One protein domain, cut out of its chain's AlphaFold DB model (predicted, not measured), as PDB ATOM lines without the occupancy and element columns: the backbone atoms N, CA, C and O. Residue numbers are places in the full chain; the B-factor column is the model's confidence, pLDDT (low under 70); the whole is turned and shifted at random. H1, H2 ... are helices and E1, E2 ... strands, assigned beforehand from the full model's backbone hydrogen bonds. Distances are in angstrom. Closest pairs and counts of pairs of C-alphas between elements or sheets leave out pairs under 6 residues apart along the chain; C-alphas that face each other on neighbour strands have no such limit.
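What this domain is: This is residues 125 to 278 of the 329 residues of the protein "39S ribosomal protein L17, mitochondrial" of Pocillopora damicornis (UniProt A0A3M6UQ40). A small three-stranded sheet has H1 and H2 over one face and no named helix over the other; H4 packs on H2, H5 on H1 and H2, and H3 with residues 194 to 208 makes a long arm reaching away. The 154 printed residues include five named helices and three named strands, in the order H1 E1 H2 H3 H4 H5 E2 E3. The sheet, E1 E3 E2, is antiparallel; the class is mostly helix. The whole is only just loose, close to compact, with a radius of gyration of the C-alphas of 18.4 A and spans of 61 by 40 by 26 A.

How they stand to each other: E3, residues 266 to 271, is the inner strand between E1, residues 138 to 142, and E2, residues 250 to 255. N 139 and O 269, 2.9 A, and N 251 and O 270, 2.8 A, are within hydrogen-bond range; E2 and E3 form a hairpin. H2, residues 143 to 161, and H1, residues 125 to 136, are on the same face, giving two layers, at heights over the sheet of 8.9 A and 9.2 A. H4, residues 209 to 223, touches H2 at its residues 156 to 160 alone, closest C-alphas Leu 159 and Cys 216, 5.6 A, at a shallow tilt of 27 degrees, opposite ways. H5, residues 228 to 241, touches H2 about perpendicular, at 78 degrees. H3, residues 180 to 193, touches no helix. Every O i to N i+4 pair is within range in H1, H3 and H4, 14 of 15 in H2, 8 of 10 in H5.

Where its parts are: H1 begins at C-alpha 125 (-21.644, -18.858, 41.792). H2 is 26.9 A long, H4 21.1 A. E3 ends at C-alpha 271 (-22.915, -27.278, 24.892).

The domain as a whole: The farthest C-alphas, Ser 197 and Pro 277, are 61.9 A apart. The printed part has no cut. H2 to H3 and H3 to H4 are long links. Residues 163 to 170 and 187 to 204 have pLDDT under 70.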
ATOM      1  N   PHE A 125     -20.991 -17.587  42.051       91.00
ATOM      2  CA  PHE A 125     -21.644 -18.858  41.792       91.00
ATOM      3  C   PHE A 125     -21.957 -19.069  40.306       91.00
ATOM      4  O   PHE A 125     -21.729 -20.158  39.790       91.00
ATOM      5  N   ILE A 126     -22.428 -18.039  39.591       92.81
ATOM      6  CA  ILE A 126     -22.709 -18.184  38.155       92.81
ATOM      7  C   ILE A 126     -21.428 -18.395  37.340       92.81
ATOM      8  O   ILE A 126     -21.428 -19.207  36.423       92.81
ATOM      9  N   LYS A 127     -20.324 -17.744  37.724       93.31
ATOM     10  CA  LYS A 127     -19.012 -17.922  37.093       93.31
ATOM     11  C   LYS A 127     -18.477 -19.334  37.304       93.31
ATOM     12  O   LYS A 127     -18.022 -19.964  36.359       93.31
ATOM     13  N   LYS A 128     -18.641 -19.881  38.514       95.81
ATOM     14  CA  LYS A 128     -18.328 -21.289  38.806       95.81
ATOM     15  C   LYS A 128     -19.137 -22.250  37.930       95.81
ATOM     16  O   LYS A 128     -18.585 -23.231  37.446       95.81
ATOM     17  N   LEU A 129     -20.419 -21.961  37.686       96.94
ATOM     18  CA  LEU A 129     -21.241 -22.765  36.773       96.94
ATOM     19  C   LEU A 129     -20.781 -22.655  35.314       96.94
ATOM     20  O   LEU A 129     -20.752 -23.664  34.619       96.94
ATOM     21  N   VAL A 130     -20.414 -21.456  34.852       96.81
ATOM     22  CA  VAL A 130     -19.862 -21.241  33.502       96.81
ATOM     23  C   VAL A 130     -18.550 -22.004  33.333       96.81
ATOM     24  O   VAL A 130     -18.391 -22.724  32.352       96.81
ATOM     25  N   LEU A 131     -17.650 -21.908  34.311       97.44
ATOM     26  CA  LEU A 131     -16.395 -22.653  34.340       97.44
ATOM     27  C   LEU A 131     -16.637 -24.166  34.250       97.44
ATOM     28  O   LEU A 131     -16.085 -24.825  33.369       97.44
ATOM     29  N   ALA A 132     -17.514 -24.700  35.106       98.00
ATOM     30  CA  ALA A 132     -17.866 -26.117  35.103       98.00
ATOM     31  C   ALA A 132     -18.489 -26.558  33.766       98.00
ATOM     32  O   ALA A 132     -18.207 -27.656  33.287       98.00
ATOM     33  N   LEU A 133     -19.303 -25.701  33.136       98.00
ATOM     34  CA  LEU A 133     -19.885 -25.973  31.822       98.00
ATOM     35  C   LEU A 133     -18.815 -26.038  30.725       98.00
ATOM     36  O   LEU A 133     -18.898 -26.910  29.867       98.00
ATOM     37  N   VAL A 134     -17.806 -25.165  30.744       97.56
ATOM     38  CA  VAL A 134     -16.705 -25.216  29.764       97.56
ATOM     39  C   VAL A 134     -15.846 -26.465  29.971       97.56
ATOM     40  O   VAL A 134     -15.498 -27.136  28.998       97.56
ATOM     41  N   GLN A 135     -15.554 -26.826  31.223       96.88
ATOM     42  CA  GLN A 135     -14.761 -28.015  31.550       96.88
ATOM     43  C   GLN A 135     -15.477 -29.310  31.141       96.88
ATOM     44  O   GLN A 135     -14.926 -30.094  30.366       96.88
ATOM     45  N   HIS A 136     -16.717 -29.505  31.596       96.94
ATOM     46  CA  HIS A 136     -17.437 -30.777  31.467       96.94
ATOM     47  C   HIS A 136     -18.418 -30.848  30.288       96.94
ATOM     48  O   HIS A 136     -18.953 -31.916  30.011       96.94
ATOM     49  N   GLU A 137     -18.690 -29.734  29.601       97.50
ATOM     50  CA  GLU A 137     -19.643 -29.582  28.480       97.50
ATOM     51  C   GLU A 137     -21.120 -29.893  28.793       97.50
ATOM     52  O   GLU A 137     -22.001 -29.514  28.019       97.50
ATOM     53  N   ARG A 138     -21.404 -30.543  29.926       97.62
ATOM     54  CA  ARG A 138     -22.733 -30.878  30.445       97.62
ATOM     55  C   ARG A 138     -22.738 -30.750  31.962       97.62
ATOM     56  O   ARG A 138     -21.911 -31.358  32.636       97.62
ATOM     57  N   ILE A 139     -23.704 -30.013  32.506       97.56
ATOM     58  CA  ILE A 139     -23.910 -29.896  33.956       97.56
ATOM     59  C   ILE A 139     -25.390 -30.010  34.325       97.56
ATOM     60  O   ILE A 139     -26.270 -29.726  33.513       97.56
ATOM     61  N   GLN A 140     -25.670 -30.375  35.575       96.19
ATOM     62  CA  GLN A 140     -27.018 -30.379  36.140       96.19
ATOM     63  C   GLN A 140     -27.157 -29.243  37.158       96.19
ATOM     64  O   GLN A 140     -26.362 -29.130  38.087       96.19
ATOM     65  N   THR A 141     -28.170 -28.394  36.996       96.88
ATOM     66  CA  THR A 141     -28.436 -27.260  37.899       96.88
ATOM     67  C   THR A 141     -29.937 -27.056  38.096       96.88
ATOM     68  O   THR A 141     -30.749 -27.802  37.557       96.88
ATOM     69  N   THR A 142     -30.331 -26.070  38.903       96.25
ATOM     70  CA  THR A 142     -31.741 -25.662  39.008       96.25
ATOM     71  C   THR A 142     -32.177 -24.929  37.741       96.25
ATOM     72  O   THR A 142     -31.387 -24.193  37.158       96.25
ATOM     73  N   ASP A 143     -33.433 -25.078  37.323       95.06
ATOM     74  CA  ASP A 143     -33.944 -24.523  36.057       95.06
ATOM     75  C   ASP A 143     -33.725 -23.003  35.938       95.06
ATOM     76  O   ASP A 143     -33.207 -22.493  34.945       95.06
ATOM     77  N   TRP A 144     -33.990 -22.258  37.014       94.31
ATOM     78  CA  TRP A 144     -33.749 -20.814  37.027       94.31
ATOM     79  C   TRP A 144     -32.260 -20.459  36.861       94.31
ATOM     80  O   TRP A 144     -31.926 -19.476  36.194       94.31
ATOM     81  N   LYS A 145     -31.348 -21.262  37.433       94.75
ATOM     82  CA  LYS A 145     -29.902 -21.103  37.237       94.75
ATOM     83  C   LYS A 145     -29.474 -21.517  35.843       94.75
ATOM     84  O   LYS A 145     -28.629 -20.831  35.283       94.75
ATOM     85  N   ALA A 146     -30.070 -22.555  35.272       96.88
ATOM     86  CA  ALA A 146     -29.819 -22.977  33.901       96.88
ATOM     87  C   ALA A 146     -30.153 -21.860  32.902       96.88
ATOM     88  O   ALA A 146     -29.356 -21.558  32.013       96.88
ATOM     89  N   GLN A 147     -31.280 -21.170  33.095       95.44
ATOM     90  CA  GLN A 147     -31.666 -20.026  32.263       95.44
ATOM     91  C   GLN A 147     -30.702 -18.843  32.403       95.44
ATOM     92  O   GLN A 147     -30.385 -18.188  31.410       95.44
ATOM     93  N   GLN A 148     -30.217 -18.566  33.618       93.12
ATOM     94  CA  GLN A 148     -29.160 -17.570  33.818       93.12
ATOM     95  C   GLN A 148     -27.876 -18.005  33.110       93.12
ATOM     96  O   GLN A 148     -27.339 -17.247  32.309       93.12
ATOM     97  N   LEU A 149     -27.428 -19.236  33.353       95.50
ATOM     98  CA  LEU A 149     -26.206 -19.807  32.803       95.50
ATOM     99  C   LEU A 149     -26.190 -19.769  31.279       95.50
ATOM    100  O   LEU A 149     -25.172 -19.391  30.712       95.50
ATOM    101  N   LYS A 150     -27.315 -20.065  30.621       95.62
ATOM    102  CA  LYS A 150     -27.443 -19.964  29.164       95.62
ATOM    103  C   LYS A 150     -27.056 -18.579  28.647       95.62
ATOM    104  O   LYS A 150     -26.257 -18.499  27.726       95.62
ATOM    105  N   LYS A 151     -27.531 -17.498  29.279       92.62
ATOM    106  CA  LYS A 151     -27.188 -16.123  28.870       92.62
ATOM    107  C   LYS A 151     -25.685 -15.854  28.969       92.62
ATOM    108  O   LYS A 151     -25.103 -15.273  28.061       92.62
ATOM    109  N   TYR A 152     -25.063 -16.289  30.066       93.56
ATOM    110  CA  TYR A 152     -23.629 -16.103  30.298       93.56
ATOM    111  C   TYR A 152     -22.773 -16.959  29.364       93.56
ATOM    112  O   TYR A 152     -21.795 -16.473  28.812       93.56
ATOM    113  N   ALA A 153     -23.146 -18.219  29.163       95.00
ATOM    114  CA  ALA A 153     -22.418 -19.138  28.302       95.00
ATOM    115  C   ALA A 153     -22.553 -18.766  26.816       95.00
ATOM    116  O   ALA A 153     -21.567 -18.818  26.087       95.00
ATOM    117  N   GLU A 154     -23.730 -18.309  26.371       93.56
ATOM    118  CA  GLU A 154     -23.896 -17.758  25.021       93.56
ATOM    119  C   GLU A 154     -23.027 -16.519  24.820       93.56
ATOM    120  O   GLU A 154     -22.312 -16.427  23.825       93.56
ATOM    121  N   LEU A 155     -23.026 -15.604  25.792       91.75
ATOM    122  CA  LEU A 155     -22.179 -14.419  25.757       91.75
ATOM    123  C   LEU A 155     -20.689 -14.780  25.718       91.75
ATOM    124  O   LEU A 155     -19.955 -14.202  24.921       91.75
ATOM    125  N   LEU A 156     -20.253 -15.763  26.508       93.25
ATOM    126  CA  LEU A 156     -18.864 -16.226  26.535       93.25
ATOM    127  C   LEU A 156     -18.407 -16.747  25.163       93.25
ATOM    128  O   LEU A 156     -17.339 -16.371  24.685       93.25
ATOM    129  N   VAL A 157     -19.231 -17.566  24.500       93.81
ATOM    130  CA  VAL A 157     -18.937 -18.056  23.141       93.81
ATOM    131  C   VAL A 157     -18.974 -16.908  22.127       93.81
ATOM    132  O   VAL A 157     -18.143 -16.838  21.226       93.81
ATOM    133  N   MET A 158     -19.883 -15.945  22.284       90.94
ATOM    134  CA  MET A 158     -19.913 -14.770  21.409       90.94
ATOM    135  C   MET A 158     -18.661 -13.897  21.540       90.94
ATOM    136  O   MET A 158     -18.216 -13.350  20.532       90.94
ATOM    137  N   LEU A 159     -18.079 -13.771  22.737       90.25
ATOM    138  CA  LEU A 159     -16.823 -13.040  22.938       90.25
ATOM    139  C   LEU A 159     -15.655 -13.684  22.177       90.25
ATOM    140  O   LEU A 159     -14.823 -12.958  21.644       90.25
ATOM    141  N   SER A 160     -15.611 -15.017  22.067       91.50
ATOM    142  CA  SER A 160     -14.523 -15.705  21.353       91.50
ATOM    143  C   SER A 160     -14.670 -15.675  19.824       91.50
ATOM    144  O   SER A 160     -13.668 -15.742  19.103       91.50
ATOM    145  N   LEU A 161     -15.905 -15.560  19.321       89.31
ATOM    146  CA  LEU A 161     -16.218 -15.524  17.887       89.31
ATOM    147  C   LEU A 161     -16.145 -14.118  17.274       89.31
ATOM    148  O   LEU A 161     -15.864 -13.976  16.081       89.31
ATOM    149  N   ARG A 162     -16.441 -13.070  18.052       78.06
ATOM    150  CA  ARG A 162     -16.569 -11.701  17.532       78.06
ATOM    151  C   ARG A 162     -15.223 -11.131  17.077       78.06
ATOM    152  O   ARG A 162     -14.234 -11.175  17.797       78.06
ATOM    153  N   ARG A 163     -15.231 -10.532  15.881       66.00
ATOM    154  CA  ARG A 163     -14.099  -9.780  15.298       66.00
ATOM    155  C   ARG A 163     -14.351  -8.276  15.178       66.00
ATOM    156  O   ARG A 163     -13.455  -7.522  14.846       66.00
ATOM    157  N   ARG A 164     -15.585  -7.822  15.416       59.81
ATOM    158  CA  ARG A 164     -15.951  -6.399  15.363       59.81
ATOM    159  C   ARG A 164     -16.540  -5.976  16.701       59.81
ATOM    160  O   ARG A 164     -17.343  -6.754  17.215       59.81
ATOM    161  N   PRO A 165     -16.214  -4.783  17.223       53.91
ATOM    162  CA  PRO A 165     -16.803  -4.252  18.446       53.91
ATOM    163  C   PRO A 165     -18.258  -3.811  18.224       53.91
ATOM    164  O   PRO A 165     -18.486  -2.823  17.528       53.91
ATOM    165  N   PRO A 166     -19.278  -4.475  18.804       57.06
ATOM    166  CA  PRO A 166     -20.574  -3.847  18.991       57.06
ATOM    167  C   PRO A 166     -20.576  -3.035  20.305       57.06
ATOM    168  O   PRO A 166     -19.782  -3.315  21.209       57.06
ATOM    169  N   PRO A 167     -21.508  -2.080  20.472       54.44
ATOM    170  CA  PRO A 167     -21.609  -1.189  21.641       54.44
ATOM    171  C   PRO A 167     -21.930  -1.890  22.981       54.44
ATOM    172  O   PRO A 167     -22.153  -1.231  23.997       54.44
ATOM    173  N   ASP A 168     -21.959  -3.223  22.996       60.88
ATOM    174  CA  ASP A 168     -22.449  -4.050  24.097       60.88
ATOM    175  C   ASP A 168     -21.365  -4.438  25.107       60.88
ATOM    176  O   ASP A 168     -21.700  -4.898  26.196       60.88
ATOM    177  N   LEU A 169     -20.077  -4.254  24.788       65.31
ATOM    178  CA  LEU A 169     -18.984  -4.570  25.721       65.31
ATOM    179  C   LEU A 169     -19.077  -3.724  27.004       65.31
ATOM    180  O   LEU A 169     -18.719  -4.169  28.086       65.31
ATOM    181  N   ASP A 170     -19.654  -2.527  26.896       66.69
ATOM    182  CA  ASP A 170     -19.955  -1.644  28.025       66.69
ATOM    183  C   ASP A 170     -21.060  -2.177  28.954       66.69
ATOM    184  O   ASP A 170     -21.256  -1.643  30.050       66.69
ATOM    185  N   MET A 171     -21.788  -3.212  28.524       73.56
ATOM    186  CA  MET A 171     -22.770  -3.930  29.337       73.56
ATOM    187  C   MET A 171     -22.149  -5.089  30.120       73.56
ATOM    188  O   MET A 171     -22.865  -5.755  30.864       73.56
ATOM    189  N   ILE A 172     -20.843  -5.326  29.984       82.50
ATOM    190  CA  ILE A 172     -20.108  -6.316  30.767       82.50
ATOM    191  C   ILE A 172     -19.194  -5.569  31.744       82.50
ATOM    192  O   ILE A 172     -18.586  -4.553  31.408       82.50
ATOM    193  N   GLU A 173     -19.151  -6.031  32.986       80.56
ATOM    194  CA  GLU A 173     -18.252  -5.510  34.013       80.56
ATOM    195  C   GLU A 173     -17.793  -6.659  34.904       80.56
ATOM    196  O   GLU A 173     -18.623  -7.345  35.511       80.56
ATOM    197  N   ASP A 174     -16.477  -6.859  34.979       82.38
ATOM    198  CA  ASP A 174     -15.834  -7.931  35.743       82.38
ATOM    199  C   ASP A 174     -16.407  -9.313  35.390       82.38
ATOM    200  O   ASP A 174     -16.669 -10.140  36.269       82.38
ATOM    201  N   GLY A 175     -16.689  -9.562  34.106       80.12
ATOM    202  CA  GLY A 175     -17.343 -10.789  33.648       80.12
ATOM    203  C   GLY A 175     -18.815 -10.952  34.070       80.12
ATOM    204  O   GLY A 175     -19.363 -12.053  33.981       80.12
ATOM    205  N   PHE A 176     -19.484  -9.900  34.545       84.25
ATOM    206  CA  PHE A 176     -20.928  -9.903  34.800       84.25
ATOM    207  C   PHE A 176     -21.698  -9.098  33.760       84.25
ATOM    208  O   PHE A 176     -21.277  -8.016  33.366       84.25
ATOM    209  N   VAL A 177     -22.875  -9.596  33.363       81.31
ATOM    210  CA  VAL A 177     -23.793  -8.852  32.493       81.31
ATOM    211  C   VAL A 177     -24.577  -7.858  33.346       81.31
ATOM    212  O   VAL A 177     -25.322  -8.253  34.247       81.31
ATOM    213  N   LEU A 178     -24.405  -6.571  33.061       79.06
ATOM    214  CA  LEU A 178     -25.153  -5.480  33.675       79.06
ATOM    215  C   LEU A 178     -26.640  -5.603  33.332       79.06
ATOM    216  O   LEU A 178     -27.019  -5.891  32.197       79.06
ATOM    217  N   THR A 179     -27.501  -5.338  34.314       78.00
ATOM    218  CA  THR A 179     -28.932  -5.138  34.036       78.00
ATOM    219  C   THR A 179     -29.139  -3.844  33.247       78.00
ATOM    220  O   THR A 179     -28.302  -2.940  33.303       78.00
ATOM    221  N   GLU A 180     -30.259  -3.720  32.531       72.50
ATOM    222  CA  GLU A 180     -30.586  -2.495  31.784       72.50
ATOM    223  C   GLU A 180     -30.561  -1.260  32.694       72.50
ATOM    224  O   GLU A 180     -29.956  -0.253  32.342       72.50
ATOM    225  N   GLU A 181     -31.099  -1.369  33.912       76.56
ATOM    226  CA  GLU A 181     -31.074  -0.291  34.904       76.56
ATOM    227  C   GLU A 181     -29.650   0.076  35.346       76.56
ATOM    228  O   GLU A 181     -29.338   1.256  35.499       76.56
ATOM    229  N   GLU A 182     -28.770  -0.908  35.556       78.25
ATOM    230  CA  GLU A 182     -27.372  -0.661  35.932       78.25
ATOM    231  C   GLU A 182     -26.574  -0.056  34.768       78.25
ATOM    232  O   GLU A 182     -25.788   0.874  34.971       78.25
ATOM    233  N   SER A 183     -26.823  -0.524  33.542       73.88
ATOM    234  CA  SER A 183     -26.254   0.031  32.310       73.88
ATOM    235  C   SER A 183     -26.713   1.475  32.093       73.88
ATOM    236  O   SER A 183     -25.894   2.366  31.845       73.88
ATOM    237  N   GLU A 184     -28.003   1.759  32.275       71.88
ATOM    238  CA  GLU A 184     -28.550   3.113  32.228       71.88
ATOM    239  C   GLU A 184     -27.992   3.992  33.336       71.88
ATOM    240  O   GLU A 184     -27.604   5.122  33.057       71.88
ATOM    241  N   GLN A 185     -27.889   3.499  34.570       74.50
ATOM    242  CA  GLN A 185     -27.277   4.243  35.670       74.50
ATOM    243  C   GLN A 185     -25.822   4.573  35.367       74.50
ATOM    244  O   GLN A 185     -25.434   5.716  35.575       74.50
ATOM    245  N   ARG A 186     -25.038   3.642  34.811       72.12
ATOM    246  CA  ARG A 186     -23.662   3.904  34.357       72.12
ATOM    247  C   ARG A 186     -23.612   4.933  33.233       72.12
ATOM    248  O   ARG A 186     -22.814   5.869  33.274       72.12
ATOM    249  N   ARG A 187     -24.486   4.810  32.233       67.75
ATOM    250  CA  ARG A 187     -24.603   5.800  31.149       67.75
ATOM    251  C   ARG A 187     -25.004   7.166  31.701       67.75
ATOM    252  O   ARG A 187     -24.469   8.182  31.269       67.75
ATOM    253  N   LEU A 188     -25.919   7.205  32.664       68.50
ATOM    254  CA  LEU A 188     -26.383   8.420  33.319       68.50
ATOM    255  C   LEU A 188     -25.306   9.014  34.214       68.50
ATOM    256  O   LEU A 188     -25.114  10.213  34.126       68.50
ATOM    257  N   THR A 189     -24.571   8.250  35.022       67.06
ATOM    258  CA  THR A 189     -23.476   8.780  35.850       67.06
ATOM    259  C   THR A 189     -22.366   9.344  34.972       67.06
ATOM    260  O   THR A 189     -21.980  10.495  35.185       67.06
ATOM    261  N   ARG A 190     -21.965   8.630  33.908       63.34
ATOM    262  CA  ARG A 190     -21.063   9.160  32.868       63.34
ATOM    263  C   ARG A 190     -21.605  10.470  32.267       63.34
ATOM    264  O   ARG A 190     -20.868  11.443  32.153       63.34
ATOM    265  N   ARG A 191     -22.906  10.547  31.951       59.62
ATOM    266  CA  ARG A 191     -23.560  11.769  31.422       59.62
ATOM    267  C   ARG A 191     -23.740  12.890  32.460       59.62
ATOM    268  O   ARG A 191     -23.758  14.057  32.081       59.62
ATOM    269  N   ILE A 192     -23.936  12.571  33.740       54.78
ATOM    270  CA  ILE A 192     -24.249  13.514  34.830       54.78
ATOM    271  C   ILE A 192     -22.990  14.249  35.283       54.78
ATOM    272  O   ILE A 192     -23.088  15.437  35.594       54.78
ATOM    273  N   ILE A 193     -21.819  13.604  35.236       55.03
ATOM    274  CA  ILE A 193     -20.526  14.287  35.400       55.03
ATOM    275  C   ILE A 193     -20.433  15.474  34.411       55.03
ATOM    276  O   ILE A 193     -20.021  16.565  34.796       55.03
ATOM    277  N   ASN A 194     -21.002  15.325  33.207       50.97
ATOM    278  CA  ASN A 194     -21.065  16.353  32.158       50.97
ATOM    279  C   ASN A 194     -22.289  17.294  32.221       50.97
ATOM    280  O   ASN A 194     -22.623  17.937  31.226       50.97
ATOM    281  N   ARG A 195     -23.018  17.390  33.345       48.41
ATOM    282  CA  ARG A 195     -24.122  18.371  33.475       48.41
ATOM    283  C   ARG A 195     -23.702  19.716  34.068       48.41
ATOM    284  O   ARG A 195     -24.368  20.705  33.775       48.41
ATOM    285  N   ARG A 196     -22.634  19.785  34.877       55.16
ATOM    286  CA  ARG A 196     -22.116  21.070  35.403       55.16
ATOM    287  C   ARG A 196     -21.312  21.856  34.360       55.16
ATOM    288  O   ARG A 196     -21.299  23.079  34.406       55.16
ATOM    289  N   SER A 197     -20.724  21.172  33.387       54.09
ATOM    290  CA  SER A 197     -20.030  21.738  32.229       54.09
ATOM    291  C   SER A 197     -20.765  21.283  30.967       54.09
ATOM    292  O   SER A 197     -20.813  20.097  30.679       54.09
ATOM    293  N   LYS A 198     -21.422  22.222  30.274       52.84
ATOM    294  CA  LYS A 198     -22.087  22.103  28.956       52.84
ATOM    295  C   LYS A 198     -21.841  20.771  28.219       52.84
ATOM    296  O   LYS A 198     -20.706  20.473  27.884       52.84
ATOM    297  N   LYS A 199     -22.926  20.037  27.921       49.69
ATOM    298  CA  LYS A 199     -22.994  18.762  27.174       49.69
ATOM    299  C   LYS A 199     -21.853  18.556  26.158       49.69
ATOM    300  O   LYS A 199     -22.028  18.823  24.973       49.69
ATOM    301  N   VAL A 200     -20.742  17.986  26.605       58.28
ATOM    302  CA  VAL A 200     -19.809  17.303  25.712       58.28
ATOM    303  C   VAL A 200     -20.221  15.839  25.737       58.28
ATOM    304  O   VAL A 200     -20.054  15.142  26.740       58.28
ATOM    305  N   ILE A 201     -20.870  15.389  24.663       61.03
ATOM    306  CA  ILE A 201     -20.993  13.957  24.397       61.03
ATOM    307  C   ILE A 201     -19.590  13.547  23.973       61.03
ATOM    308  O   ILE A 201     -19.185  13.848  22.856       61.03
ATOM    309  N   LEU A 202     -18.824  12.954  24.889       63.53
ATOM    310  CA  LEU A 202     -17.570  12.327  24.499       63.53
ATOM    311  C   LEU A 202     -17.947  11.138  23.608       63.53
ATOM    312  O   LEU A 202     -18.699  10.275  24.080       63.53
ATOM    313  N   PRO A 203     -17.522  11.112  22.332       67.75
ATOM    314  CA  PRO A 203     -17.655   9.904  21.540       67.75
ATOM    315  C   PRO A 203     -16.908   8.785  22.270       67.75
ATOM    316  O   PRO A 203     -15.877   9.022  22.906       67.75
ATOM    317  N   VAL A 204     -17.475   7.580  22.252       69.31
ATOM    318  CA  VAL A 204     -16.764   6.403  22.759       69.31
ATOM    319  C   VAL A 204     -15.490   6.272  21.921       69.31
ATOM    320  O   VAL A 204     -15.596   6.398  20.703       69.31
ATOM    321  N   PRO A 205     -14.306   6.099  22.534       73.19
ATOM    322  CA  PRO A 205     -13.076   5.950  21.771       73.19
ATOM    323  C   PRO A 205     -13.189   4.734  20.849       73.19
ATOM    324  O   PRO A 205     -13.584   3.653  21.294       73.19
ATOM    325  N   ASP A 206     -12.863   4.932  19.575       78.12
ATOM    326  CA  ASP A 206     -12.807   3.856  18.592       78.12
ATOM    327  C   ASP A 206     -11.611   2.960  18.938       78.12
ATOM    328  O   ASP A 206     -10.458   3.369  18.818       78.12
ATOM    329  N   LEU A 207     -11.889   1.758  19.446       80.44
ATOM    330  CA  LEU A 207     -10.873   0.761  19.789       80.44
ATOM    331  C   LEU A 207     -10.342   0.102  18.512       80.44
ATOM    332  O   LEU A 207     -11.122  -0.198  17.600       80.44
ATOM    333  N   SER A 208      -9.038  -0.180  18.468       88.81
ATOM    334  CA  SER A 208      -8.480  -1.017  17.401       88.81
ATOM    335  C   SER A 208      -9.026  -2.452  17.495       88.81
ATOM    336  O   SER A 208      -9.498  -2.894  18.548       88.81
ATOM    337  N   GLU A 209      -8.992  -3.206  16.390       85.44
ATOM    338  CA  GLU A 209      -9.473  -4.598  16.382       85.44
ATOM    339  C   GLU A 209      -8.691  -5.470  17.380       85.44
ATOM    340  O   GLU A 209      -9.277  -6.297  18.080       85.44
ATOM    341  N   GLU A 210      -7.384  -5.240  17.505       88.69
ATOM    342  CA  GLU A 210      -6.504  -5.978  18.415       88.69
ATOM    343  C   GLU A 210      -6.828  -5.694  19.885       88.69
ATOM    344  O   GLU A 210      -7.015  -6.629  20.667       88.69
ATOM    345  N   GLU A 211      -6.974  -4.417  20.249       88.69
ATOM    346  CA  GLU A 211      -7.385  -3.998  21.594       88.69
ATOM    347  C   GLU A 211      -8.761  -4.562  21.955       88.69
ATOM    348  O   GLU A 211      -8.994  -5.006  23.081       88.69
ATOM    349  N   TYR A 212      -9.683  -4.594  20.991       85.88
ATOM    350  CA  TYR A 212     -11.004  -5.167  21.201       85.88
ATOM    351  C   TYR A 212     -10.939  -6.669  21.503       85.88
ATOM    352  O   TYR A 212     -11.587  -7.139  22.443       85.88
ATOM    353  N   VAL A 213     -10.149  -7.425  20.736       88.31
ATOM    354  CA  VAL A 213      -9.962  -8.865  20.962       88.31
ATOM    355  C   VAL A 213      -9.289  -9.120  22.311       88.31
ATOM    356  O   VAL A 213      -9.698 -10.042  23.022       88.31
ATOM    357  N   GLN A 214      -8.306  -8.304  22.701       90.75
ATOM    358  CA  GLN A 214      -7.671  -8.384  24.021       90.75
ATOM    359  C   GLN A 214      -8.684  -8.147  25.143       90.75
ATOM    360  O   GLN A 214      -8.817  -8.988  26.030       90.75
ATOM    361  N   ARG A 215      -9.500  -7.093  25.048       89.00
ATOM    362  CA  ARG A 215     -10.543  -6.810  26.042       89.00
ATOM    363  C   ARG A 215     -11.593  -7.924  26.119       89.00
ATOM    364  O   ARG A 215     -12.061  -8.262  27.202       89.00
ATOM    365  N   CYS A 216     -11.942  -8.553  24.993       89.75
ATOM    366  CA  CYS A 216     -12.821  -9.729  24.988       89.75
ATOM    367  C   CYS A 216     -12.184 -10.938  25.691       89.75
ATOM    368  O   CYS A 216     -12.881 -11.669  26.398       89.75
ATOM    369  N   LYS A 217     -10.872 -11.150  25.525       92.56
ATOM    370  CA  LYS A 217     -10.118 -12.188  26.245       92.56
ATOM    371  C   LYS A 217     -10.070 -11.918  27.745       92.56
ATOM    372  O   LYS A 217     -10.296 -12.848  28.515       92.56
ATOM    373  N   GLU A 218      -9.830 -10.676  28.151       92.50
ATOM    374  CA  GLU A 218      -9.819 -10.266  29.560       92.50
ATOM    375  C   GLU A 218     -11.181 -10.488  30.222       92.50
ATOM    376  O   GLU A 218     -11.266 -11.137  31.265       92.50
ATOM    377  N   GLU A 219     -12.271 -10.045  29.591       91.62
ATOM    378  CA  GLU A 219     -13.619 -10.266  30.126       91.62
ATOM    379  C   GLU A 219     -13.980 -11.756  30.172       91.62
ATOM    380  O   GLU A 219     -14.542 -12.224  31.164       91.62
ATOM    381  N   ALA A 220     -13.605 -12.534  29.151       93.50
ATOM    382  CA  ALA A 220     -13.781 -13.986  29.168       93.50
ATOM    383  C   ALA A 220     -12.986 -14.648  30.310       93.50
ATOM    384  O   ALA A 220     -13.515 -15.524  30.996       93.50
ATOM    385  N   SER A 221     -11.754 -14.197  30.567       95.38
ATOM    386  CA  SER A 221     -10.941 -14.650  31.701       95.38
ATOM    387  C   SER A 221     -11.614 -14.320  33.040       95.38
ATOM    388  O   SER A 221     -11.756 -15.192  33.903       95.38
ATOM    389  N   ASN A 222     -12.162 -13.109  33.180       93.56
ATOM    390  CA  ASN A 222     -12.906 -12.680  34.368       93.56
ATOM    391  C   ASN A 222     -14.188 -13.501  34.602       93.56
ATOM    392  O   ASN A 222     -14.557 -13.764  35.754       93.56
ATOM    393  N   MET A 223     -14.873 -13.924  33.532       92.25
ATOM    394  CA  MET A 223     -16.025 -14.841  33.597       92.25
ATOM    395  C   MET A 223     -15.621 -16.250  34.041       92.25
ATOM    396  O   MET A 223     -16.387 -16.910  34.743       92.25
ATOM    397  N   LEU A 224     -14.426 -16.695  33.647       95.19
ATOM    398  CA  LEU A 224     -13.864 -18.013  33.948       95.19
ATOM    399  C   LEU A 224     -13.014 -18.040  35.224       95.19
ATOM    400  O   LEU A 224     -12.344 -19.038  35.484       95.19
ATOM    401  N   LEU A 225     -13.060 -16.982  36.043       93.56
ATOM    402  CA  LEU A 225     -12.307 -16.871  37.299       93.56
ATOM    403  C   LEU A 225     -10.782 -17.016  37.108       93.56
ATOM    404  O   LEU A 225     -10.105 -17.514  38.002       93.56
ATOM    405  N   GLY A 226     -10.253 -16.617  35.947       93.94
ATOM    406  CA  GLY A 226      -8.822 -16.690  35.638       93.94
ATOM    407  C   GLY A 226      -8.293 -18.091  35.306       93.94
ATOM    408  O   GLY A 226      -7.084 -18.279  35.287       93.94
ATOM    409  N   ASN A 227      -9.157 -19.081  35.051       97.12
ATOM    410  CA  ASN A 227      -8.702 -20.426  34.682       97.12
ATOM    411  C   ASN A 227      -8.201 -20.470  33.231       97.12
ATOM    412  O   ASN A 227      -8.999 -20.417  32.290       97.12
ATOM    413  N   GLU A 228      -6.888 -20.622  33.065       97.00
ATOM    414  CA  GLU A 228      -6.211 -20.625  31.760       97.00
ATOM    415  C   GLU A 228      -6.598 -21.833  30.896       97.00
ATOM    416  O   GLU A 228      -6.900 -21.659  29.719       97.00
ATOM    417  N   GLU A 229      -6.721 -23.033  31.473       97.38
ATOM    418  CA  GLU A 229      -7.105 -24.254  30.738       97.38
ATOM    419  C   GLU A 229      -8.492 -24.133  30.083       97.38
ATOM    420  O   GLU A 229      -8.713 -24.503  28.927       97.38
ATOM    421  N   ALA A 230      -9.455 -23.577  30.823       97.12
ATOM    422  CA  ALA A 230     -10.805 -23.351  30.318       97.12
ATOM    423  C   ALA A 230     -10.819 -22.257  29.237       97.12
ATOM    424  O   ALA A 230     -11.581 -22.349  28.270       97.12
ATOM    425  N   LEU A 231      -9.971 -21.235  29.390       97.06
ATOM    426  CA  LEU A 231      -9.810 -20.158  28.419       97.06
ATOM    427  C   LEU A 231      -9.188 -20.677  27.113       97.06
ATOM    428  O   LEU A 231      -9.682 -20.363  26.030       97.06
ATOM    429  N   GLU A 232      -8.157 -21.515  27.199       97.19
ATOM    430  CA  GLU A 232      -7.535 -22.158  26.042       97.19
ATOM    431  C   GLU A 232      -8.544 -23.041  25.304       97.19
ATOM    432  O   GLU A 232      -8.730 -22.885  24.092       97.19
ATOM    433  N   LYS A 233      -9.292 -23.886  26.031       97.12
ATOM    434  CA  LYS A 233     -10.364 -24.721  25.464       97.12
ATOM    435  C   LYS A 233     -11.423 -23.887  24.731       97.12
ATOM    436  O   LYS A 233     -11.906 -24.297  23.669       97.12
ATOM    437  N   LEU A 234     -11.775 -22.716  25.270       96.38
ATOM    438  CA  LEU A 234     -12.740 -21.793  24.669       96.38
ATOM    439  C   LEU A 234     -12.254 -21.236  23.324       96.38
ATOM    440  O   LEU A 234     -13.030 -21.204  22.367       96.38
ATOM    441  N   TYR A 235     -10.997 -20.791  23.246       95.88
ATOM    442  CA  TYR A 235     -10.443 -20.152  22.044       95.88
ATOM    443  C   TYR A 235      -9.941 -21.133  20.980       95.88
ATOM    444  O   TYR A 235      -9.781 -20.719  19.832       95.88
ATOM    445  N   THR A 236      -9.732 -22.398  21.343       95.81
ATOM    446  CA  THR A 236      -9.362 -23.487  20.431       95.81
ATOM    447  C   THR A 236     -10.616 -24.266  20.015       95.81
ATOM    448  O   THR A 236     -11.320 -23.885  19.080       95.81
ATOM    449  N   THR A 237     -10.968 -25.301  20.779       96.19
ATOM    450  CA  THR A 237     -11.996 -26.292  20.442       96.19
ATOM    451  C   THR A 237     -13.395 -25.698  20.283       96.19
ATOM    452  O   THR A 237     -14.096 -26.026  19.327       96.19
ATOM    453  N   LEU A 238     -13.833 -24.825  21.201       96.00
ATOM    454  CA  LEU A 238     -15.200 -24.290  21.172       96.00
ATOM    455  C   LEU A 238     -15.369 -23.221  20.093       96.00
ATOM    456  O   LEU A 238     -16.408 -23.169  19.438       96.00
ATOM    457  N   LYS A 239     -14.350 -22.385  19.879       94.94
ATOM    458  CA  LYS A 239     -14.363 -21.362  18.831       94.94
ATOM    459  C   LYS A 239     -14.492 -21.988  17.443       94.94
ATOM    460  O   LYS A 239     -15.337 -21.549  16.667       94.94
ATOM    461  N   GLU A 240     -13.697 -23.017  17.153       95.50
ATOM    462  CA  GLU A 240     -13.758 -23.746  15.881       95.50
ATOM    463  C   GLU A 240     -15.105 -24.457  15.713       95.50
ATOM    464  O   GLU A 240     -15.760 -24.308  14.681       95.50
ATOM    465  N   ARG A 241     -15.587 -25.134  16.766       96.12
ATOM    466  CA  ARG A 241     -16.881 -25.843  16.765       96.12
ATOM    467  C   ARG A 241     -18.062 -24.937  16.397       96.12
ATOM    468  O   ARG A 241     -19.025 -25.398  15.784       96.12
ATOM    469  N   TYR A 242     -18.022 -23.666  16.792       95.94
ATOM    470  CA  TYR A 242     -19.143 -22.736  16.643       95.94
ATOM    471  C   TYR A 242     -18.944 -21.659  15.576       95.94
ATOM    472  O   TYR A 242     -19.772 -20.755  15.487       95.94
ATOM    473  N   GLN A 243     -17.910 -21.763  14.739       93.50
ATOM    474  CA  GLN A 243     -17.586 -20.742  13.739       93.50
ATOM    475  C   GLN A 243     -18.748 -20.435  12.777       93.50
ATOM    476  O   GLN A 243     -18.952 -19.282  12.402       93.50
ATOM    477  N   GLU A 244     -19.531 -21.450  12.411       92.69
ATOM    478  CA  GLU A 244     -20.665 -21.317  11.485       92.69
ATOM    479  C   GLU A 244     -21.987 -20.948  12.178       92.69
ATOM    480  O   GLU A 244     -22.962 -20.583  11.517       92.69
ATOM    481  N   ARG A 245     -22.064 -21.045  13.512       92.69
ATOM    482  CA  ARG A 245     -23.320 -20.869  14.254       92.69
ATOM    483  C   ARG A 245     -23.479 -19.445  14.765       92.69
ATOM    484  O   ARG A 245     -22.642 -18.922  15.493       92.69
ATOM    485  N   TYR A 246     -24.638 -18.857  14.481       87.88
ATOM    486  CA  TYR A 246     -25.045 -17.565  15.026       87.88
ATOM    487  C   TYR A 246     -26.027 -17.765  16.195       87.88
ATOM    488  O   TYR A 246     -27.241 -17.648  16.038       87.88
ATOM    489  N   GLY A 247     -25.502 -18.115  17.374       90.00
ATOM    490  CA  GLY A 247     -26.281 -18.266  18.612       90.00
ATOM    491  C   GLY A 247     -26.746 -19.695  18.924       90.00
ATOM    492  O   GLY A 247     -26.395 -20.652  18.234       90.00
ATOM    493  N   ASN A 248     -27.540 -19.836  19.997       94.69
ATOM    494  CA  ASN A 248     -28.041 -21.117  20.522       94.69
ATOM    495  C   ASN A 248     -26.936 -22.165  20.753       94.69
ATOM    496  O   ASN A 248     -27.093 -23.342  20.432       94.69
ATOM    497  N   PHE A 249     -25.811 -21.737  21.327       96.44
ATOM    498  CA  PHE A 249     -24.676 -22.615  21.641       96.44
ATOM    499  C   PHE A 249     -24.968 -23.574  22.801       96.44
ATOM    500  O   PHE A 249     -24.278 -24.577  22.971       96.44
ATOM    501  N   VAL A 250     -25.983 -23.250  23.607       97.31
ATOM    502  CA  VAL A 250     -26.328 -23.955  24.838       97.31
ATOM    503  C   VAL A 250     -27.765 -24.455  24.766       97.31
ATOM    504  O   VAL A 250     -28.705 -23.680  24.552       97.31
ATOM    505  N   THR A 251     -27.947 -25.746  25.013       96.69
ATOM    506  CA  THR A 251     -29.253 -26.392  25.150       96.69
ATOM    507  C   THR A 251     -29.572 -26.637  26.616       96.69
ATOM    508  O   THR A 251     -28.734 -27.129  27.369       96.69
ATOM    509  N   ILE A 252     -30.799 -26.301  27.016       97.25
ATOM    510  CA  ILE A 252     -31.334 -26.613  28.342       97.25
ATOM    511  C   ILE A 252     -32.385 -27.703  28.165       97.25
ATOM    512  O   ILE A 252     -33.330 -27.520  27.396       97.25
ATOM    513  N   GLN A 253     -32.250 -28.799  28.903       95.50
ATOM    514  CA  GLN A 253     -33.281 -29.822  29.013       95.50
ATOM    515  C   GLN A 253     -33.793 -29.868  30.449       95.50
ATOM    516  O   GLN A 253     -33.060 -30.210  31.377       95.50
ATOM    517  N   THR A 254     -35.057 -29.510  30.643       93.56
ATOM    518  CA  THR A 254     -35.684 -29.509  31.965       93.56
ATOM    519  C   THR A 254     -35.939 -30.935  32.448       93.56
ATOM    520  O   THR A 254     -36.373 -31.809  31.694       93.56
ATOM    521  N   ILE A 255     -35.654 -31.168  33.727       91.00
ATOM    522  CA  ILE A 255     -35.931 -32.421  34.420       91.00
ATOM    523  C   ILE A 255     -37.260 -32.221  35.153       91.00
ATOM    524  O   ILE A 255     -37.325 -31.412  36.086       91.00
ATOM    525  N   PRO A 256     -38.341 -32.893  34.723       83.75
ATOM    526  CA  PRO A 256     -39.633 -32.737  35.371       83.75
ATOM    527  C   PRO A 256     -39.563 -33.309  36.788       83.75
ATOM    528  O   PRO A 256     -39.144 -34.445  36.975       83.75
ATOM    529  N   ASN A 257     -39.999 -32.544  37.787       83.88
ATOM    530  CA  ASN A 257     -40.194 -33.055  39.143       83.88
ATOM    531  C   ASN A 257     -41.645 -33.520  39.333       83.88
ATOM    532  O   ASN A 257     -42.551 -32.968  38.700       83.88
ATOM    533  N   PRO A 258     -41.898 -34.504  40.219       76.69
ATOM    534  CA  PRO A 258     -43.259 -34.888  40.559       76.69
ATOM    535  C   PRO A 258     -44.019 -33.700  41.174       76.69
ATOM    536  O   PRO A 258     -43.413 -32.851  41.846       76.69
ATOM    537  N   PRO A 259     -45.347 -33.626  40.972       72.88
ATOM    538  CA  PRO A 259     -46.159 -32.584  41.585       72.88
ATOM    539  C   PRO A 259     -46.011 -32.636  43.112       72.88
ATOM    540  O   PRO A 259     -45.996 -33.712  43.704       72.88
ATOM    541  N   HIS A 260     -45.906 -31.465  43.747       78.19
ATOM    542  CA  HIS A 260     -45.690 -31.296  45.195       78.19
ATOM    543  C   HIS A 260     -44.330 -31.765  45.742       78.19
ATOM    544  O   HIS A 260     -44.189 -31.925  46.955       78.19
ATOM    545  N   SER A 261     -43.315 -31.941  44.893       81.19
ATOM    546  CA  SER A 261     -41.949 -32.158  45.378       81.19
ATOM    547  C   SER A 261     -41.456 -30.964  46.215       81.19
ATOM    548  O   SER A 261     -41.650 -29.820  45.797       81.19
ATOM    549  N   PRO A 262     -40.781 -31.190  47.361       85.69
ATOM    550  CA  PRO A 262     -40.108 -30.120  48.095       85.69
ATOM    551  C   PRO A 262     -38.855 -29.610  47.360       85.69
ATOM    552  O   PRO A 262     -38.298 -28.579  47.735       85.69
ATOM    553  N   TYR A 263     -38.394 -30.328  46.330       86.88
ATOM    554  CA  TYR A 263     -37.184 -29.998  45.585       86.88
ATOM    555  C   TYR A 263     -37.474 -29.059  44.404       86.88
ATOM    556  O   TYR A 263     -38.496 -29.204  43.723       86.88
ATOM    557  N   PRO A 264     -36.562 -28.117  44.105       90.69
ATOM    558  CA  PRO A 264     -36.700 -27.226  42.961       90.69
ATOM    559  C   PRO A 264     -36.585 -27.993  41.641       90.69
ATOM    560  O   PRO A 264     -35.893 -29.008  41.559       90.69
ATOM    561  N   ASN A 265     -37.220 -27.468  40.590       90.50
ATOM    562  CA  ASN A 265     -37.071 -28.004  39.238       90.50
ATOM    563  C   ASN A 265     -35.603 -27.944  38.810       90.50
ATOM    564  O   ASN A 265     -34.949 -26.900  38.926       90.50
ATOM    565  N   MET A 266     -35.102 -29.069  38.314       93.56
ATOM    566  CA  MET A 266     -33.729 -29.215  37.843       93.56
ATOM    567  C   MET A 266     -33.694 -29.174  36.314       93.56
ATOM    568  O   MET A 266     -34.712 -29.355  35.649       93.56
ATOM    569  N   ALA A 267     -32.521 -28.939  35.744       96.56
ATOM    570  CA  ALA A 267     -32.294 -28.966  34.310       96.56
ATOM    571  C   ALA A 267     -30.853 -29.389  34.001       96.56
ATOM    572  O   ALA A 267     -29.917 -29.040  34.729       96.56
ATOM    573  N   TYR A 268     -30.688 -30.115  32.901       96.81
ATOM    574  CA  TYR A 268     -29.398 -30.312  32.258       96.81
ATOM    575  C   TYR A 268     -29.093 -29.122  31.355       96.81
ATOM    576  O   TYR A 268     -29.970 -28.629  30.643       96.81
ATOM    577  N   VAL A 269     -27.848 -28.664  31.394       97.88
ATOM    578  CA  VAL A 269     -27.325 -27.605  30.531       97.88
ATOM    579  C   VAL A 269     -26.149 -28.168  29.765       97.88
ATOM    580  O   VAL A 269     -25.227 -28.705  30.376       97.88
ATOM    581  N   GLU A 270     -26.189 -28.039  28.443       97.44
ATOM    582  CA  GLU A 270     -25.220 -28.657  27.543       97.44
ATOM    583  C   GLU A 270     -24.752 -27.716  26.457       97.44
ATOM    584  O   GLU A 270     -25.537 -26.933  25.922       97.44
ATOM    585  N   LEU A 271     -23.481 -27.851  26.101       97.81
ATOM    586  CA  LEU A 271     -22.915 -27.278  24.892       97.81
ATOM    587  C   LEU A 271     -23.302 -28.129  23.677       97.81
ATOM    588  O   LEU A 271     -23.151 -29.351  23.680       97.81
ATOM    589  N   VAL A 272     -23.806 -27.478  22.632       96.75
ATOM    590  CA  VAL A 272     -24.257 -28.147  21.409       96.75
ATOM    591  C   VAL A 272     -23.080 -28.810  20.683       96.75
ATOM    592  O   VAL A 272     -22.061 -28.181  20.413       96.75
ATOM    593  N   GLY A 273     -23.234 -30.081  20.309       94.44
ATOM    594  CA  GLY A 273     -22.170 -30.840  19.639       94.44
ATOM    595  C   GLY A 273     -21.062 -31.292  20.592       94.44
ATOM    596  O   GLY A 273     -19.902 -31.362  20.195       94.44
ATOM    597  N   ASN A 274     -21.407 -31.542  21.856       94.94
ATOM    598  CA  ASN A 274     -20.543 -32.231  22.808       94.94
ATOM    599  C   ASN A 274     -20.306 -33.698  22.401       94.94
ATOM    600  O   ASN A 274     -21.110 -34.308  21.699       94.94
ATOM    601  N   SER A 275     -19.196 -34.281  22.859       93.75
ATOM    602  CA  SER A 275     -18.833 -35.688  22.603       93.75
ATOM    603  C   SER A 275     -19.520 -36.686  23.548       93.75
ATOM    604  O   SER A 275     -19.202 -37.875  23.556       93.75
ATOM    605  N   LEU A 276     -20.455 -36.207  24.372       94.19
ATOM    606  CA  LEU A 276     -21.165 -37.005  25.362       94.19
ATOM    607  C   LEU A 276     -22.340 -37.756  24.720       94.19
ATOM    608  O   LEU A 276     -22.917 -37.281  23.740       94.19
ATOM    609  N   PRO A 277     -22.763 -38.902  25.288       94.06
ATOM    610  CA  PRO A 277     -23.945 -39.601  24.798       94.06
ATOM    611  C   PRO A 277     -25.169 -38.672  24.846       94.06
ATOM    612  O   PRO A 277     -25.307 -37.905  25.808       94.06
ATOM    613  N   PRO A 278     -26.063 -38.715  23.843       92.94
ATOM    614  CA  PRO A 278     -27.232 -37.844  23.808       92.94
ATOM    615  C   PRO A 278     -28.132 -38.102  25.017       92.94
ATOM    616  O   PRO A 278     -28.291 -39.246  25.453       92.94
TER     617      PRO A 278